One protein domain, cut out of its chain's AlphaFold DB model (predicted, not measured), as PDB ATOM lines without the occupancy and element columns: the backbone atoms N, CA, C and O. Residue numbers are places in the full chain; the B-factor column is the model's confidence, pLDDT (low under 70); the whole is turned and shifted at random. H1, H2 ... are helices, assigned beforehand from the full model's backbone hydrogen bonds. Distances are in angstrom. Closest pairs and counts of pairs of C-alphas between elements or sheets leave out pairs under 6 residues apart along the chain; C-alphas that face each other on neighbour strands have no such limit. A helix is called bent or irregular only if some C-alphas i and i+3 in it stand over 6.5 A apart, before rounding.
ATOM      1  N   ARG A 138     306.462 154.368 149.209       74.94
ATOM      2  CA  ARG A 138     305.943 152.997 149.333       74.94
ATOM      3  C   ARG A 138     304.513 152.990 149.859       74.94
ATOM      4  O   ARG A 138     303.700 152.221 149.351       74.94
ATOM      5  N   GLU A 139     304.211 153.823 150.849       75.12
ATOM      6  CA  GLU A 139     302.852 153.934 151.385       75.12
ATOM      7  C   GLU A 139     301.921 154.643 150.392       75.12
ATOM      8  O   GLU A 139     300.808 154.170 150.164       75.12
ATOM      9  N   GLU A 140     302.411 155.662 149.677       76.56
ATOM     10  CA  GLU A 140     301.656 156.346 148.616       76.56
ATOM     11  C   GLU A 140     301.177 155.375 147.520       76.56
ATOM     12  O   GLU A 140     300.056 155.488 147.033       76.56
ATOM     13  N   LYS A 141     301.960 154.335 147.188       81.00
ATOM     14  CA  LYS A 141     301.555 153.300 146.214       81.00
ATOM     15  C   LYS A 141     300.320 152.497 146.633       81.00
ATOM     16  O   LYS A 141     299.673 151.916 145.763       81.00
ATOM     17  N   LYS A 142     299.994 152.431 147.927       83.75
ATOM     18  CA  LYS A 142     298.810 151.714 148.432       83.75
ATOM     19  C   LYS A 142     297.544 152.569 148.355       83.75
ATOM     20  O   LYS A 142     296.453 152.018 148.217       83.75
ATOM     21  N   VAL A 143     297.685 153.896 148.396       86.94
ATOM     22  CA  VAL A 143     296.560 154.844 148.443       86.94
ATOM     23  C   VAL A 143     295.616 154.692 147.242       86.94
ATOM     24  O   VAL A 143     294.414 154.562 147.472       86.94
ATOM     25  N   PRO A 144     296.082 154.599 145.975       90.81
ATOM     26  CA  PRO A 144     295.179 154.422 144.838       90.81
ATOM     27  C   PRO A 144     294.315 153.163 144.927       90.81
ATOM     28  O   PRO A 144     293.167 153.180 144.486       90.81
ATOM     29  N   PHE A 145     294.855 152.075 145.485       91.38
ATOM     30  CA  PHE A 145     294.104 150.836 145.665       91.38
ATOM     31  C   PHE A 145     293.030 150.999 146.741       91.38
ATOM     32  O   PHE A 145     291.873 150.681 146.483       91.38
ATOM     33  N   LEU A 146     293.389 151.563 147.899       93.62
ATOM     34  CA  LEU A 146     292.445 151.850 148.980       93.62
ATOM     35  C   LEU A 146     291.288 152.726 148.487       93.62
ATOM     36  O   LEU A 146     290.128 152.342 148.619       93.62
ATOM     37  N   ILE A 147     291.599 153.865 147.858       94.25
ATOM     38  CA  ILE A 147     290.590 154.814 147.369       94.25
ATOM     39  C   ILE A 147     289.689 154.166 146.315       94.25
ATOM     40  O   ILE A 147     288.475 154.342 146.365       94.25
ATOM     41  N   ARG A 148     290.252 153.374 145.392       95.06
ATOM     42  CA  ARG A 148     289.460 152.653 144.385       95.06
ATOM     43  C   ARG A 148     288.507 151.646 145.026       95.06
ATOM     44  O   ARG A 148     287.351 151.589 144.632       95.06
ATOM     45  N   THR A 149     288.969 150.875 146.006       95.44
ATOM     46  CA  THR A 149     288.125 149.892 146.695       95.44
ATOM     47  C   THR A 149     286.966 150.565 147.426       95.44
ATOM     48  O   THR A 149     285.828 150.121 147.288       95.44
ATOM     49  N   LEU A 150     287.226 151.668 148.138       96.62
ATOM     50  CA  LEU A 150     286.169 152.455 148.781       96.62
ATOM     51  C   LEU A 150     285.179 153.020 147.758       96.62
ATOM     52  O   LEU A 150     283.971 152.943 147.965       96.62
ATOM     53  N   TYR A 151     285.686 153.550 146.644       97.12
ATOM     54  CA  TYR A 151     284.870 154.112 145.571       97.12
ATOM     55  C   TYR A 151     283.891 153.090 144.991       97.12
ATOM     56  O   TYR A 151     282.691 153.351 144.934       97.12
ATOM     57  N   GLU A 152     284.384 151.912 144.606       96.56
ATOM     58  CA  GLU A 152     283.535 150.861 144.038       96.56
ATOM     59  C   GLU A 152     282.522 150.334 145.061       96.56
ATOM     60  O   GLU A 152     281.351 150.164 144.726       96.56
ATOM     61  N   TYR A 153     282.934 150.150 146.320       96.19
ATOM     62  CA  TYR A 153     282.037 149.721 147.395       96.19
ATOM     63  C   TYR A 153     280.889 150.713 147.623       96.19
ATOM     64  O   TYR A 153     279.726 150.324 147.662       96.19
ATOM     65  N   LEU A 154     281.186 152.010 147.716       96.50
ATOM     66  CA  LEU A 154     280.181 153.044 147.983       96.50
ATOM     67  C   LEU A 154     279.220 153.278 146.810       96.50
ATOM     68  O   LEU A 154     278.115 153.776 147.017       96.50
ATOM     69  N   LYS A 155     279.612 152.912 145.584       95.94
ATOM     70  CA  LYS A 155     278.713 152.930 144.420       95.94
ATOM     71  C   LYS A 155     277.666 151.823 144.456       95.94
ATOM     72  O   LYS A 155     276.660 151.928 143.751       95.94
ATOM     73  N   MET A 156     277.887 150.763 145.230       94.12
ATOM     74  CA  MET A 156     276.934 149.665 145.324       94.12
ATOM     75  C   MET A 156     275.643 150.123 146.036       94.12
ATOM     76  O   MET A 156     275.701 150.900 146.996       94.12
ATOM     77  N   PRO A 157     274.457 149.652 145.599       91.25
ATOM     78  CA  PRO A 157     273.188 150.045 146.206       91.25
ATOM     79  C   PRO A 157     273.155 149.782 147.716       91.25
ATOM     80  O   PRO A 157     273.449 148.678 148.162       91.25
ATOM     81  N   GLY A 158     272.763 150.791 148.497       91.12
ATOM     82  CA  GLY A 158     272.622 150.684 149.954       91.12
ATOM     83  C   GLY A 158     273.896 150.943 150.767       91.12
ATOM     84  O   GLY A 158     273.802 151.007 151.988       91.12
ATOM     85  N   HIS A 159     275.052 151.140 150.123       94.00
ATOM     86  CA  HIS A 159     276.317 151.402 150.823       94.00
ATOM     87  C   HIS A 159     276.649 152.891 150.962       94.00
ATOM     88  O   HIS A 159     277.373 153.273 151.881       94.00
ATOM     89  N   LEU A 160     276.113 153.743 150.082       94.19
ATOM     90  CA  LEU A 160     276.238 155.188 150.224       94.19
ATOM     91  C   LEU A 160     275.376 155.688 151.405       94.19
ATOM     92  O   LEU A 160     274.179 155.385 151.442       94.19
ATOM     93  N   PRO A 161     275.937 156.490 152.326       92.75
ATOM     94  CA  PRO A 161     275.191 157.078 153.434       92.75
ATOM     95  C   PRO A 161     273.995 157.938 153.021       92.75
ATOM     96  O   PRO A 161     273.924 158.498 151.924       92.75
ATOM     97  N   GLU A 162     273.029 158.043 153.933       90.81
ATOM     98  CA  GLU A 162     271.734 158.660 153.655       90.81
ATOM     99  C   GLU A 162     271.815 160.157 153.342       90.81
ATOM    100  O   GLU A 162     271.078 160.648 152.484       90.81
ATOM    101  N   ASP A 163     272.718 160.865 154.011       87.94
ATOM    102  CA  ASP A 163     272.994 162.294 153.844       87.94
ATOM    103  C   ASP A 163     273.567 162.630 152.457       87.94
ATOM    104  O   ASP A 163     273.368 163.734 151.948       87.94
ATOM    105  N   MET A 164     274.183 161.656 151.785       92.00
ATOM    106  CA  MET A 164     274.696 161.796 150.421       92.00
ATOM    107  C   MET A 164     273.648 161.496 149.338       92.00
ATOM    108  O   MET A 164     273.871 161.803 148.164       92.00
ATOM    109  N   ARG A 165     272.468 160.956 149.690       89.12
ATOM    110  CA  ARG A 165     271.419 160.601 148.708       89.12
ATOM    111  C   ARG A 165     270.903 161.798 147.920       89.12
ATOM    112  O   ARG A 165     270.621 161.664 146.731       89.12
ATOM    113  N   ARG A 166     270.819 162.970 148.556       90.38
ATOM    114  CA  ARG A 166     270.423 164.216 147.887       90.38
ATOM    115  C   ARG A 166     271.390 164.559 146.750       90.38
ATOM    116  O   ARG A 166     270.962 164.778 145.624       90.38
ATOM    117  N   ILE A 167     272.692 164.524 147.033       91.94
ATOM    118  CA  ILE A 167     273.744 164.794 146.044       91.94
ATOM    119  C   ILE A 167     273.735 163.718 144.958       91.94
ATOM    120  O   ILE A 167     273.855 164.046 143.783       91.94
ATOM    121  N   ALA A 168     273.531 162.451 145.324       92.81
ATOM    122  CA  ALA A 168     273.443 161.365 144.353       92.81
ATOM    123  C   ALA A 168     272.270 161.552 143.374       92.81
ATOM    124  O   ALA A 168     272.418 161.266 142.188       92.81
ATOM    125  N   GLY A 169     271.128 162.054 143.856       92.62
ATOM    126  CA  GLY A 169     269.960 162.357 143.026       92.62
ATOM    127  C   GLY A 169     270.119 163.606 142.153       92.62
ATOM    128  O   GLY A 169     269.660 163.608 141.016       92.62
ATOM    129  N   GLU A 170     270.771 164.656 142.660       93.19
ATOM    130  CA  GLU A 170     270.928 165.939 141.953       93.19
ATOM    131  C   GLU A 170     272.136 165.976 141.001       93.19
ATOM    132  O   GLU A 170     272.057 166.547 139.916       93.19
ATOM    133  N   GLU A 171     273.268 165.397 141.409       93.44
ATOM    134  CA  GLU A 171     274.568 165.506 140.725       93.44
ATOM    135  C   GLU A 171     275.154 164.141 140.313       93.44
ATOM    136  O   GLU A 171     276.208 164.089 139.676       93.44
ATOM    137  N   GLY A 172     274.473 163.039 140.641       95.06
ATOM    138  CA  GLY A 172     274.869 161.678 140.283       95.06
ATOM    139  C   GLY A 172     275.681 160.951 141.360       95.06
ATOM    140  O   GLY A 172     276.330 161.552 142.222       95.06
ATOM    141  N   ILE A 173     275.660 159.617 141.289       95.56
ATOM    142  CA  ILE A 173     276.296 158.734 142.279       95.56
ATOM    143  C   ILE A 173     277.808 158.959 142.385       95.56
ATOM    144  O   ILE A 173     278.338 159.035 143.488       95.56
ATOM    145  N   ASP A 174     278.498 159.139 141.256       96.00
ATOM    146  CA  ASP A 174     279.950 159.335 141.235       96.00
ATOM    147  C   ASP A 174     280.360 160.611 141.989       96.00
ATOM    148  O   ASP A 174     281.368 160.621 142.703       96.00
ATOM    149  N   ARG A 175     279.551 161.678 141.906       94.12
ATOM    150  CA  ARG A 175     279.789 162.911 142.664       94.12
ATOM    151  C   ARG A 175     279.609 162.683 144.161       94.12
ATOM    152  O   ARG A 175     280.488 163.058 144.928       94.12
ATOM    153  N   ALA A 176     278.509 162.053 144.559       94.12
ATOM    154  CA  ALA A 176     278.205 161.801 145.964       94.12
ATOM    155  C   ALA A 176     279.260 160.910 146.640       94.12
ATOM    156  O   ALA A 176     279.706 161.205 147.745       94.12
ATOM    157  N   VAL A 177     279.719 159.863 145.948       95.88
ATOM    158  CA  VAL A 177     280.801 158.991 146.426       95.88
ATOM    159  C   VAL A 177     282.114 159.763 146.553       95.88
ATOM    160  O   VAL A 177     282.810 159.624 147.555       95.88
ATOM    161  N   THR A 178     282.443 160.605 145.568       94.44
ATOM    162  CA  THR A 178     283.652 161.443 145.611       94.44
ATOM    163  C   THR A 178     283.625 162.403 146.799       94.44
ATOM    164  O   THR A 178     284.610 162.489 147.527       94.44
ATOM    165  N   ASP A 179     282.502 163.094 147.012       93.25
ATOM    166  CA  ASP A 179     282.325 164.031 148.127       93.25
ATOM    167  C   ASP A 179     282.424 163.305 149.478       93.25
ATOM    168  O   ASP A 179     283.084 163.790 150.395       93.25
ATOM    169  N   TYR A 180     281.836 162.108 149.582       94.00
ATOM    170  CA  TYR A 180     281.890 161.306 150.799       94.00
ATOM    171  C   TYR A 180     283.308 160.819 151.120       94.00
ATOM    172  O   TYR A 180     283.761 160.980 152.250       94.00
ATOM    173  N   ILE A 181     284.034 160.280 150.132       94.31
ATOM    174  CA  ILE A 181     285.428 159.842 150.311       94.31
ATOM    175  C   ILE A 181     286.327 161.027 150.673       94.31
ATOM    176  O   ILE A 181     287.147 160.908 151.579       94.31
ATOM    177  N   ALA A 182     286.163 162.175 150.010       91.06
ATOM    178  CA  ALA A 182     286.948 163.374 150.298       91.06
ATOM    179  C   ALA A 182     286.699 163.933 151.713       91.06
ATOM    180  O   ALA A 182     287.575 164.597 152.262       91.06
ATOM    181  N   GLY A 183     285.529 163.662 152.300       89.88
ATOM    182  CA  GLY A 183     285.191 164.022 153.678       89.88
ATOM    183  C   GLY A 183     285.645 163.012 154.738       89.88
ATOM    184  O   GLY A 183     285.460 163.263 155.930       89.88
ATOM    185  N   MET A 184     286.218 161.867 154.350       93.00
ATOM    186  CA  MET A 184     286.696 160.871 155.311       93.00
ATOM    187  C   MET A 184     287.970 161.334 156.015       93.00
ATOM    188  O   MET A 184     288.858 161.936 155.421       93.00
ATOM    189  N   THR A 185     288.106 160.954 157.284       90.12
ATOM    190  CA  THR A 185     289.421 160.956 157.940       90.12
ATOM    191  C   THR A 185     290.233 159.747 157.473       90.12
ATOM    192  O   THR A 185     289.652 158.683 157.245       90.12
ATOM    193  N   ASP A 186     291.564 159.862 157.418       87.75
ATOM    194  CA  ASP A 186     292.456 158.747 157.050       87.75
ATOM    195  C   ASP A 186     292.169 157.485 157.870       87.75
ATOM    196  O   ASP A 186     292.073 156.382 157.333       87.75
ATOM    197  N   ARG A 187     291.958 157.653 159.182       86.81
ATOM    198  CA  ARG A 187     291.628 156.554 160.094       86.81
ATOM    199  C   ARG A 187     290.339 155.845 159.681       86.81
ATOM    200  O   ARG A 187     290.333 154.625 159.573       86.81
ATOM    201  N   TYR A 188     289.273 156.601 159.421       92.00
ATOM    202  CA  TYR A 188     287.992 156.029 159.005       92.00
ATOM    203  C   TYR A 188     288.089 155.331 157.642       92.00
ATOM    204  O   TYR A 188     287.568 154.232 157.476       92.00
ATOM    205  N   ALA A 189     288.802 155.928 156.682       93.69
ATOM    206  CA  ALA A 189     289.009 155.331 155.365       93.69
ATOM    207  C   ALA A 189     289.750 153.983 155.457       93.69
ATOM    208  O   ALA A 189     289.376 153.022 154.783       93.69
ATOM    209  N   VAL A 190     290.770 153.890 156.318       91.25
ATOM    210  CA  VAL A 190     291.507 152.642 156.574       91.25
ATOM    211  C   VAL A 190     290.637 151.606 157.290       91.25
ATOM    212  O   VAL A 190     290.638 150.449 156.877       91.25
ATOM    213  N   GLU A 191     289.888 152.000 158.324       92.69
ATOM    214  CA  GLU A 191     288.973 151.111 159.061       92.69
ATOM    215  C   GLU A 191     287.911 150.509 158.129       92.69
ATOM    216  O   GLU A 191     287.752 149.289 158.071       92.69
ATOM    217  N   LEU A 192     287.246 151.350 157.331       93.94
ATOM    218  CA  LEU A 192     286.240 150.912 156.366       93.94
ATOM    219  C   LEU A 192     286.852 149.995 155.297       93.94
ATOM    220  O   LEU A 192     286.294 148.950 154.970       93.94
ATOM    221  N   PHE A 193     288.033 150.340 154.780       94.00
ATOM    222  CA  PHE A 193     288.742 149.497 153.819       94.00
ATOM    223  C   PHE A 193     289.077 148.112 154.394       94.00
ATOM    224  O   PHE A 193     288.926 147.106 153.695       94.00
ATOM    225  N   GLN A 194     289.517 148.046 155.655       91.94
ATOM    226  CA  GLN A 194     289.793 146.786 156.344       91.94
ATOM    227  C   GLN A 194     288.523 145.952 156.519       91.94
ATOM    228  O   GLN A 194     288.553 144.757 156.235       91.94
ATOM    229  N   GLU A 195     287.410 146.569 156.918       90.38
ATOM    230  CA  GLU A 195     286.126 145.876 157.066       90.38
ATOM    231  C   GLU A 195     285.642 145.254 155.749       90.38
ATOM    232  O   GLU A 195     285.170 144.118 155.740       90.38
ATOM    233  N   ILE A 196     285.787 145.973 154.633       90.12
ATOM    234  CA  ILE A 196     285.352 145.506 153.309       90.12
ATOM    235  C   ILE A 196     286.278 144.406 152.769       90.12
ATOM    236  O   ILE A 196     285.826 143.490 152.081       90.12
ATOM    237  N   SER A 197     287.582 144.503 153.042       85.19
ATOM    238  CA  SER A 197     288.597 143.656 152.401       85.19
ATOM    239  C   SER A 197     288.937 142.389 153.186       85.19
ATOM    240  O   SER A 197     289.453 141.437 152.598       85.19
ATOM    241  N   VAL A 198     288.699 142.364 154.501       80.56
ATOM    242  CA  VAL A 198     289.042 141.228 155.367       80.56
ATOM    243  C   VAL A 198     287.795 140.369 155.611       80.56
ATOM    244  O   VAL A 198     286.855 140.828 156.262       80.56
TER     245      VAL A 198
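What this domain is: This is residues 138 to 198 of the 204 residues of the protein "HD_assoc domain-containing protein" of Armatimonadetes bacterium (UniProt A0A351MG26). Four helices make an elongated body in which they pack crosswise one on the next, in the order H4, H1, H3, H2: H4 crosses H1, H3 folds back slantwise over the later half of H1, and H2 packs on H3 at one end of the body, away from H1 and H4. The printed part has 61 residues with four named helices, H1, H2, H3 and H4 in that order along the chain, and no named strand: the class is all helix. The whole is compact, with a radius of gyration of the C-alphas of 11.8 A; its outline is elongated, and the C-alphas span 38 by 20 by 17 A along their three main axes.

Where its parts are: H1, residues 143 to 155, begins at C-alpha 143 (296.560, 154.844, 148.443) and is 18.4 A long. H2, residues 162 to 171, measures 14.9 A and is irregular, but only just: C-alphas 163 and 166 are 6.8 A apart. H3, residues 173 to 182, measures 14.1 A. H4, residues 186 to 197, measures 16.3 A and ends at C-alpha 197 (288.597, 143.656, 152.401).

How they stand to each other: H1 touches H3 at a steep tilt of 44 degrees, opposite ways; their closest C-alphas, of Leu 154 and Val 177, are 6.2 A apart. H1 touches H4 at a steep tilt of 67 degrees, the same way, closest at the C-alphas of Leu 150 and Phe 193, 6.4 A. H2 touches H3 at a steep tilt of 52 degrees, opposite ways, closest at the C-alphas of Ala 168 and Ala 176, 5.0 A. H3 and H4 are close but not clearly touching, with the C-alphas of Ile 181 and Ala 189 closest at 7.7 A. H2 is apart from H1 and from H4. In H1, H3 and H4 every O i to N i+4 pair is within hydrogen-bond range; in H2, 4 of 6 are.

The domain as a whole: The two C-alphas farthest apart, of Arg 138 and Glu 170, are 38.1 A apart. The links H2 to H3 and H3 to H4 are tight, and H1 to H2 is short. Residues 183 to 188, of which 186 to 188 belong to H4, stand free. The printed part has no cut; its mean pLDDT is 91.3, and no printed residue is under 70.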